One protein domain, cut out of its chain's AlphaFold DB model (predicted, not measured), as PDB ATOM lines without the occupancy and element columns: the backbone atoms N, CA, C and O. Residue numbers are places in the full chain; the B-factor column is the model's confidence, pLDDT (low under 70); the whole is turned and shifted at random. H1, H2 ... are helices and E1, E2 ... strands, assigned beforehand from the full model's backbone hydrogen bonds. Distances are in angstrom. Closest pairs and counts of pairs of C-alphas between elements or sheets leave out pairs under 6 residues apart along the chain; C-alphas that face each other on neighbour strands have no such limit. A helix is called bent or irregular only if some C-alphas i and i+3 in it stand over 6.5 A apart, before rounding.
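This is residues 9 to 73 of the 167 residues of an uncharacterized protein of Rhizoclosmatium globosum (UniProt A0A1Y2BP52). What shape is this? A long, bent two-stranded antiparallel ribbon, E1 and E2, runs the length of a rod, with helix H2 near it and H1 at one end. What builds it? The 65 printed residues hold E1, H1, H2, H3, E2 in order: mixed class, only just compact, close to loose, radius of gyration 12.9 A, spans 44 by 19 by 19 A.

Where are the strands? E1, residues 9 to 18, spans 28.7 A from C-alpha 9 at (-46.031, -19.805, 15.334); E2, residues 60 to 72, spans 32.2 A to C-alpha 72 at (-48.183, -19.480, 22.113). The helices? H1 is residues 21 to 27, H2 31 to 46, 21.5 A, and H3 55 to 58, only just irregular: C-alphas 55 and 58 are 6.7 A apart.

How do strands pair? E1 and E2 are antiparallel at 168 degrees; N 68 and O 11, 2.8 A apart, are within hydrogen-bond range. E2 bends by 62 degrees at residue 63. And helices? H2 is near E1, with 16 C-alpha pairs within 10 A. H1 only just touches H3, with 3 pairs within 8 A, the closest C-alphas being Ala 24 and Trp 58, 5.9 A. In H1 and H2 every O i to N i+4 pair is within hydrogen-bond range; H3 is too short for one.

How large? The farthest C-alphas, Tyr 22 and Ser 73, are 44.3 A apart. Any cut or low confidence? The printed part has no cut and no long link; pLDDT is under 70 at residues 46 to 66 and 69 to 70.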
ATOM      1  N   ILE A   9     -47.189 -19.688  16.226       71.31
ATOM      2  CA  ILE A   9     -46.031 -19.805  15.334       71.31
ATOM      3  C   ILE A   9     -45.496 -21.229  15.471       71.31
ATOM      4  O   ILE A   9     -45.338 -21.725  16.588       71.31
ATOM      5  N   ILE A  10     -45.281 -21.895  14.335       70.56
ATOM      6  CA  ILE A  10     -44.874 -23.300  14.288       70.56
ATOM      7  C   ILE A  10     -43.636 -23.435  13.418       70.56
ATOM      8  O   ILE A  10     -43.690 -23.148  12.220       70.56
ATOM      9  N   ASP A  11     -42.573 -23.965  14.009       77.50
ATOM     10  CA  ASP A  11     -41.387 -24.388  13.277       77.50
ATOM     11  C   ASP A  11     -41.453 -25.893  13.012       77.50
ATOM     12  O   ASP A  11     -41.795 -26.687  13.894       77.50
ATOM     13  N   SER A  12     -41.118 -26.314  11.792       76.56
ATOM     14  CA  SER A  12     -41.124 -27.731  11.408       76.56
ATOM     15  C   SER A  12     -39.918 -28.095  10.554       76.56
ATOM     16  O   SER A  12     -39.375 -27.262   9.827       76.56
ATOM     17  N   VAL A  13     -39.505 -29.358  10.656       81.19
ATOM     18  CA  VAL A  13     -38.442 -29.947   9.836       81.19
ATOM     19  C   VAL A  13     -39.016 -31.145   9.088       81.19
ATOM     20  O   VAL A  13     -39.803 -31.918   9.640       81.19
ATOM     21  N   ILE A  14     -38.632 -31.277   7.818       80.75
ATOM     22  CA  ILE A  14     -39.107 -32.331   6.923       80.75
ATOM     23  C   ILE A  14     -37.905 -33.136   6.452       80.75
ATOM     24  O   ILE A  14     -36.974 -32.573   5.869       80.75
ATOM     25  N   PHE A  15     -37.970 -34.449   6.647       80.69
ATOM     26  CA  PHE A  15     -37.052 -35.398   6.028       80.69
ATOM     27  C   PHE A  15     -37.732 -36.016   4.808       80.69
ATOM     28  O   PHE A  15     -38.867 -36.498   4.887       80.69
ATOM     29  N   TRP A  16     -37.056 -35.947   3.665       83.62
ATOM     30  CA  TRP A  16     -37.572 -36.442   2.399       83.62
ATOM     31  C   TRP A  16     -36.460 -37.093   1.590       83.62
ATOM     32  O   TRP A  16     -35.314 -36.642   1.601       83.62
ATOM     33  N   GLU A  17     -36.844 -38.132   0.866       81.56
ATOM     34  CA  GLU A  17     -36.006 -38.824  -0.103       81.56
ATOM     35  C   GLU A  17     -36.689 -38.795  -1.476       81.56
ATOM     36  O   GLU A  17     -37.920 -38.886  -1.589       81.56
ATOM     37  N   VAL A  18     -35.891 -38.641  -2.534       83.56
ATOM     38  CA  VAL A  18     -36.366 -38.826  -3.910       83.56
ATOM     39  C   VAL A  18     -36.369 -40.318  -4.191       83.56
ATOM     40  O   VAL A  18     -35.312 -40.941  -4.158       83.56
ATOM     41  N   ILE A  19     -37.541 -40.880  -4.485       83.69
ATOM     42  CA  ILE A  19     -37.652 -42.287  -4.885       83.69
ATOM     43  C   ILE A  19     -37.446 -42.414  -6.391       83.69
ATOM     44  O   ILE A  19     -36.714 -43.290  -6.843       83.69
ATOM     45  N   ASP A  20     -38.084 -41.534  -7.163       85.06
ATOM     46  CA  ASP A  20     -37.975 -41.519  -8.618       85.06
ATOM     47  C   ASP A  20     -37.593 -40.112  -9.116       85.06
ATOM     48  O   ASP A  20     -38.404 -39.182  -9.036       85.06
ATOM     49  N   PRO A  21     -36.361 -39.922  -9.623       83.06
ATOM     50  CA  PRO A  21     -35.891 -38.619 -10.078       83.06
ATOM     51  C   PRO A  21     -36.582 -38.156 -11.364       83.06
ATOM     52  O   PRO A  21     -36.719 -36.951 -11.571       83.06
ATOM     53  N   TYR A  22     -37.047 -39.075 -12.219       83.94
ATOM     54  CA  TYR A  22     -37.686 -38.699 -13.479       83.94
ATOM     55  C   TYR A  22     -39.019 -38.015 -13.215       83.94
ATOM     56  O   TYR A  22     -39.260 -36.909 -13.701       83.94
ATOM     57  N   THR A  23     -39.870 -38.623 -12.391       82.31
ATOM     58  CA  THR A  23     -41.141 -37.995 -12.026       82.31
ATOM     59  C   THR A  23     -40.929 -36.730 -11.197       82.31
ATOM     60  O   THR A  23     -41.572 -35.720 -11.474       82.31
ATOM     61  N   ALA A  24     -39.978 -36.723 -10.260       77.81
ATOM     62  CA  ALA A  24     -39.712 -35.559  -9.417       77.81
ATOM     63  C   ALA A  24     -39.249 -34.320 -10.211       77.81
ATOM     64  O   ALA A  24     -39.682 -33.209  -9.910       77.81
ATOM     65  N   THR A  25     -38.398 -34.490 -11.228       78.62
ATOM     66  CA  THR A  25     -37.871 -33.367 -12.021       78.62
ATOM     67  C   THR A  25     -38.825 -32.914 -13.128       78.62
ATOM     68  O   THR A  25     -38.903 -31.718 -13.399       78.62
ATOM     69  N   PHE A  26     -39.562 -33.830 -13.766       79.06
ATOM     70  CA  PHE A  26     -40.413 -33.483 -14.912       79.06
ATOM     71  C   PHE A  26     -41.844 -33.074 -14.538       79.06
ATOM     72  O   PHE A  26     -42.440 -32.282 -15.265       79.06
ATOM     73  N   LEU A  27     -42.409 -33.568 -13.428       77.62
ATOM     74  CA  LEU A  27     -43.753 -33.153 -12.988       77.62
ATOM     75  C   LEU A  27     -43.754 -31.866 -12.160       77.62
ATOM     76  O   LEU A  27     -44.798 -31.222 -12.047       77.62
ATOM     77  N   VAL A  28     -42.625 -31.500 -11.546       78.50
ATOM     78  CA  VAL A  28     -42.554 -30.377 -10.607       78.50
ATOM     79  C   VAL A  28     -41.340 -29.508 -10.914       78.50
ATOM     80  O   VAL A  28     -40.203 -29.934 -10.754       78.50
ATOM     81  N   SER A  29     -41.582 -28.243 -11.271       79.56
ATOM     82  CA  SER A  29     -40.524 -27.289 -11.631       79.56
ATOM     83  C   SER A  29     -39.500 -27.069 -10.510       79.56
ATOM     84  O   SER A  29     -38.314 -26.889 -10.771       79.56
ATOM     85  N   ASN A  30     -39.949 -27.066  -9.248       85.00
ATOM     86  CA  ASN A  30     -39.079 -26.984  -8.076       85.00
ATOM     87  C   ASN A  30     -39.645 -27.816  -6.920       85.00
ATOM     88  O   ASN A  30     -40.540 -27.380  -6.191       85.00
ATOM     89  N   VAL A  31     -39.083 -29.011  -6.737       82.06
ATOM     90  CA  VAL A  31     -39.499 -29.964  -5.698       82.06
ATOM     91  C   VAL A  31     -39.382 -29.359  -4.296       82.06
ATOM     92  O   VAL A  31     -40.280 -29.539  -3.478       82.06
ATOM     93  N   ARG A  32     -38.321 -28.590  -4.015       84.19
ATOM     94  CA  ARG A  32     -38.102 -27.986  -2.689       84.19
ATOM     95  C   ARG A  32     -39.182 -26.956  -2.359       84.19
ATOM     96  O   ARG A  32     -39.731 -26.996  -1.262       84.19
ATOM     97  N   ALA A  33     -39.495 -26.054  -3.288       84.94
ATOM     98  CA  ALA A  33     -40.529 -25.038  -3.082       84.94
ATOM     99  C   ALA A  33     -41.915 -25.682  -2.907       84.94
ATOM    100  O   ALA A  33     -42.615 -25.388  -1.938       84.94
ATOM    101  N   ALA A  34     -42.254 -26.646  -3.770       83.62
ATOM    102  CA  ALA A  34     -43.514 -27.380  -3.687       83.62
ATOM    103  C   ALA A  34     -43.665 -28.134  -2.353       83.62
ATOM    104  O   ALA A  34     -44.745 -28.143  -1.757       83.62
ATOM    105  N   LEU A  35     -42.582 -28.734  -1.844       83.44
ATOM    106  CA  LEU A  35     -42.591 -29.443  -0.564       83.44
ATOM    107  C   LEU A  35     -42.819 -28.492   0.623       83.44
ATOM    108  O   LEU A  35     -43.549 -28.844   1.553       83.44
ATOM    109  N   ILE A  36     -42.246 -27.282   0.579       85.06
ATOM    110  CA  ILE A  36     -42.444 -26.248   1.608       85.06
ATOM    111  C   ILE A  36     -43.901 -25.770   1.614       85.06
ATOM    112  O   ILE A  36     -44.548 -25.813   2.660       85.06
ATOM    113  N   GLU A  37     -44.449 -25.380   0.462       84.19
ATOM    114  CA  GLU A  37     -45.835 -24.894   0.353       84.19
ATOM    115  C   GLU A  37     -46.853 -25.953   0.785       84.19
ATOM    116  O   GLU A  37     -47.815 -25.674   1.518       84.19
ATOM    117  N   ARG A  38     -46.631 -27.210   0.380       80.19
ATOM    118  CA  ARG A  38     -47.493 -28.321   0.786       80.19
ATOM    119  C   ARG A  38     -47.360 -28.650   2.252       80.19
ATOM    120  O   ARG A  38     -48.383 -28.914   2.880       80.19
ATOM    121  N   THR A  39     -46.161 -28.589   2.817       81.06
ATOM    122  CA  THR A  39     -45.988 -28.793   4.258       81.06
ATOM    123  C   THR A  39     -46.677 -27.699   5.052       81.06
ATOM    124  O   THR A  39     -47.409 -28.016   5.980       81.06
ATOM    125  N   GLN A  40     -46.560 -26.433   4.648       80.81
ATOM    126  CA  GLN A  40     -47.290 -25.338   5.294       80.81
ATOM    127  C   GLN A  40     -48.809 -25.550   5.232       80.81
ATOM    128  O   GLN A  40     -49.499 -25.397   6.241       80.81
ATOM    129  N   THR A  41     -49.335 -25.951   4.071       81.19
ATOM    130  CA  THR A  41     -50.768 -26.235   3.882       81.19
ATOM    131  C   THR A  41     -51.224 -27.420   4.732       81.19
ATOM    132  O   THR A  41     -52.270 -27.372   5.377       81.19
ATOM    133  N   THR A  42     -50.413 -28.473   4.780       78.12
ATOM    134  CA  THR A  42     -50.698 -29.702   5.520       78.12
ATOM    135  C   THR A  42     -50.606 -29.485   7.023       78.12
ATOM    136  O   THR A  42     -51.487 -29.921   7.749       78.12
ATOM    137  N   LEU A  43     -49.602 -28.756   7.504       76.31
ATOM    138  CA  LEU A  43     -49.460 -28.395   8.911       76.31
ATOM    139  C   LEU A  43     -50.623 -27.502   9.354       76.31
ATOM    140  O   LEU A  43     -51.249 -27.767  10.378       76.31
ATOM    141  N   ARG A  44     -51.003 -26.521   8.526       74.50
ATOM    142  CA  ARG A  44     -52.213 -25.714   8.738       74.50
ATOM    143  C   ARG A  44     -53.477 -26.582   8.801       74.50
ATOM    144  O   ARG A  44     -54.352 -26.293   9.610       74.50
ATOM    145  N   HIS A  45     -53.561 -27.642   7.996       74.06
ATOM    146  CA  HIS A  45     -54.680 -28.590   7.995       74.06
ATOM    147  C   HIS A  45     -54.661 -29.568   9.189       74.06
ATOM    148  O   HIS A  45     -55.711 -29.864   9.756       74.06
ATOM    149  N   ILE A  46     -53.491 -30.046   9.625       68.94
ATOM    150  CA  ILE A  46     -53.333 -30.939  10.788       68.94
ATOM    151  C   ILE A  46     -53.696 -30.211  12.083       68.94
ATOM    152  O   ILE A  46     -54.356 -30.805  12.932       68.94
ATOM    153  N   MET A  47     -53.364 -28.919  12.193       63.78
ATOM    154  CA  MET A  47     -53.847 -28.052  13.279       63.78
ATOM    155  C   MET A  47     -55.378 -27.838  13.239       63.78
ATOM    156  O   MET A  47     -55.933 -27.242  14.157       63.78
ATOM    157  N   GLY A  48     -56.052 -28.305  12.179       55.56
ATOM    158  CA  GLY A  48     -57.498 -28.247  11.980       55.56
ATOM    159  C   GLY A  48     -58.224 -29.574  12.223       55.56
ATOM    160  O   GLY A  48     -59.159 -29.591  13.017       55.56
ATOM    161  N   THR A  49     -57.864 -30.671  11.538       57.81
ATOM    162  CA  THR A  49     -58.779 -31.837  11.434       57.81
ATOM    163  C   THR A  49     -58.161 -33.211  11.111       57.81
ATOM    164  O   THR A  49     -58.921 -34.129  10.846       57.81
ATOM    165  N   LYS A  50     -56.833 -33.411  11.161       45.00
ATOM    166  CA  LYS A  50     -56.148 -34.695  10.836       45.00
ATOM    167  C   LYS A  50     -56.615 -35.393   9.531       45.00
ATOM    168  O   LYS A  50     -57.536 -36.193   9.562       45.00
ATOM    169  N   THR A  51     -55.835 -35.270   8.449       42.94
ATOM    170  CA  THR A  51     -55.598 -36.370   7.477       42.94
ATOM    171  C   THR A  51     -54.412 -36.042   6.557       42.94
ATOM    172  O   THR A  51     -54.330 -34.944   6.016       42.94
ATOM    173  N   LEU A  52     -53.489 -36.993   6.381       49.22
ATOM    174  CA  LEU A  52     -52.291 -36.909   5.532       49.22
ATOM    175  C   LEU A  52     -52.396 -37.988   4.446       49.22
ATOM    176  O   LEU A  52     -52.130 -39.153   4.726       49.22
ATOM    177  N   GLN A  53     -52.798 -37.631   3.223       54.00
ATOM    178  CA  GLN A  53     -52.854 -38.610   2.120       54.00
ATOM    179  C   GLN A  53     -52.379 -38.087   0.752       54.00
ATOM    180  O   GLN A  53     -52.368 -38.846  -0.209       54.00
ATOM    181  N   GLN A  54     -51.937 -36.827   0.634       56.06
ATOM    182  CA  GLN A  54     -51.776 -36.182  -0.681       56.06
ATOM    183  C   GLN A  54     -50.364 -36.193  -1.306       56.06
ATOM    184  O   GLN A  54     -50.244 -35.806  -2.461       56.06
ATOM    185  N   THR A  55     -49.297 -36.646  -0.632       52.69
ATOM    186  CA  THR A  55     -47.919 -36.443  -1.155       52.69
ATOM    187  C   THR A  55     -47.379 -37.561  -2.065       52.69
ATOM    188  O   THR A  55     -46.360 -37.382  -2.719       52.69
ATOM    189  N   ARG A  56     -48.044 -38.723  -2.165       52.75
ATOM    190  CA  ARG A  56     -47.501 -39.887  -2.906       52.75
ATOM    191  C   ARG A  56     -47.466 -39.741  -4.434       52.75
ATOM    192  O   ARG A  56     -46.782 -40.520  -5.085       52.75
ATOM    193  N   SER A  57     -48.192 -38.790  -5.013       56.81
ATOM    194  CA  SER A  57     -48.378 -38.676  -6.467       56.81
ATOM    195  C   SER A  57     -47.185 -38.083  -7.228       56.81
ATOM    196  O   SER A  57     -47.201 -38.100  -8.453       56.81
ATOM    197  N   TRP A  58     -46.157 -37.568  -6.542       60.09
ATOM    198  CA  TRP A  58     -45.041 -36.830  -7.166       60.09
ATOM    199  C   TRP A  58     -43.680 -37.538  -7.074       60.09
ATOM    200  O   TRP A  58     -42.649 -36.901  -7.267       60.09
ATOM    201  N   GLY A  59     -43.654 -38.829  -6.723       59.88
ATOM    202  CA  GLY A  59     -42.411 -39.616  -6.646       59.88
ATOM    203  C   GLY A  59     -41.507 -39.298  -5.443       59.88
ATOM    204  O   GLY A  59     -40.392 -39.811  -5.350       59.88
ATOM    205  N   VAL A  60     -41.982 -38.476  -4.499       58.09
ATOM    206  CA  VAL A  60     -41.266 -38.100  -3.269       58.09
ATOM    207  C   VAL A  60     -41.979 -38.684  -2.055       58.09
ATOM    208  O   VAL A  60     -43.186 -38.498  -1.874       58.09
ATOM    209  N   LYS A  61     -41.228 -39.375  -1.196       63.75
ATOM    210  CA  LYS A  61     -41.733 -39.916   0.069       63.75
ATOM    211  C   LYS A  61     -41.265 -39.038   1.221       63.75
ATOM    212  O   LYS A  61     -40.076 -38.795   1.399       63.75
ATOM    213  N   ILE A  62     -42.234 -38.565   2.002       61.44
ATOM    214  CA  ILE A  62     -41.976 -37.910   3.286       61.44
ATOM    215  C   ILE A  62     -41.818 -39.020   4.321       61.44
ATOM    216  O   ILE A  62     -42.751 -39.798   4.530       61.44
ATOM    217  N   GLU A  63     -40.653 -39.100   4.955       62.69
ATOM    218  CA  GLU A  63     -40.387 -40.112   5.983       62.69
ATOM    219  C   GLU A  63     -40.981 -39.713   7.329       62.69
ATOM    220  O   GLU A  63     -41.626 -40.513   8.003       62.69
ATOM    221  N   SER A  64     -40.790 -38.453   7.715       56.12
ATOM    222  CA  SER A  64     -41.357 -37.899   8.935       56.12
ATOM    223  C   SER A  64     -41.448 -36.378   8.858       56.12
ATOM    224  O   SER A  64     -40.660 -35.705   8.189       56.12
ATOM    225  N   MET A  65     -42.448 -35.841   9.552       64.06
ATOM    226  CA  MET A  65     -42.613 -34.413   9.793       64.06
ATOM    227  C   MET A  65     -42.626 -34.213  11.302       64.06
ATOM    228  O   MET A  65     -43.491 -34.754  11.992       64.06
ATOM    229  N   LEU A  66     -41.655 -33.458  11.806       67.50
ATOM    230  CA  LEU A  66     -41.498 -33.189  13.232       67.50
ATOM    231  C   LEU A  66     -41.779 -31.708  13.480       67.50
ATOM    232  O   LEU A  66     -41.205 -30.836  12.823       67.50
ATOM    233  N   ILE A  67     -42.674 -31.433  14.429       73.38
ATOM    234  CA  ILE A  67     -42.877 -30.083  14.956       73.38
ATOM    235  C   ILE A  67     -41.725 -29.813  15.921       73.38
ATOM    236  O   ILE A  67     -41.512 -30.590  16.851       73.38
ATOM    237  N   LYS A  68     -40.966 -28.748  15.669       74.69
ATOM    238  CA  LYS A  68     -39.800 -28.390  16.478       74.69
ATOM    239  C   LYS A  68     -40.209 -27.585  17.707       74.69
ATOM    240  O   LYS A  68     -39.788 -27.922  18.806       74.69
ATOM    241  N   ASP A  69     -41.013 -26.543  17.510       68.56
ATOM    242  CA  ASP A  69     -41.504 -25.688  18.589       68.56
ATOM    243  C   ASP A  69     -42.890 -25.116  18.247       68.56
ATOM    244  O   ASP A  69     -43.227 -24.918  17.073       68.56
ATOM    245  N   LEU A  70     -43.695 -24.887  19.286       67.19
ATOM    246  CA  LEU A  70     -45.018 -24.269  19.235       67.19
ATOM    247  C   LEU A  70     -45.025 -23.084  20.193       67.19
ATOM    248  O   LEU A  70     -45.137 -23.249  21.409       67.19
ATOM    249  N   GLN A  71     -44.945 -21.880  19.638       75.38
ATOM    250  CA  GLN A  71     -44.963 -20.666  20.443       75.38
ATOM    251  C   GLN A  71     -46.389 -20.129  20.545       75.38
ATOM    252  O   GLN A  71     -47.014 -19.763  19.544       75.38
ATOM    253  N   PHE A  72     -46.902 -20.095  21.774       77.44
ATOM    254  CA  PHE A  72     -48.183 -19.480  22.113       77.44
ATOM    255  C   PHE A  72     -47.990 -18.006  22.465       77.44
ATOM    256  O   PHE A  72     -46.938 -17.605  22.965       77.44
ATOM    257  N   SER A  73     -49.025 -17.190  22.252       81.31
ATOM    258  CA  SER A  73     -49.013 -15.818  22.757       81.31
ATOM    259  C   SER A  73     -48.924 -15.806  24.288       81.31
ATOM    260  O   SER A  73     -49.492 -16.664  24.972       81.31
TER     261      SER A  73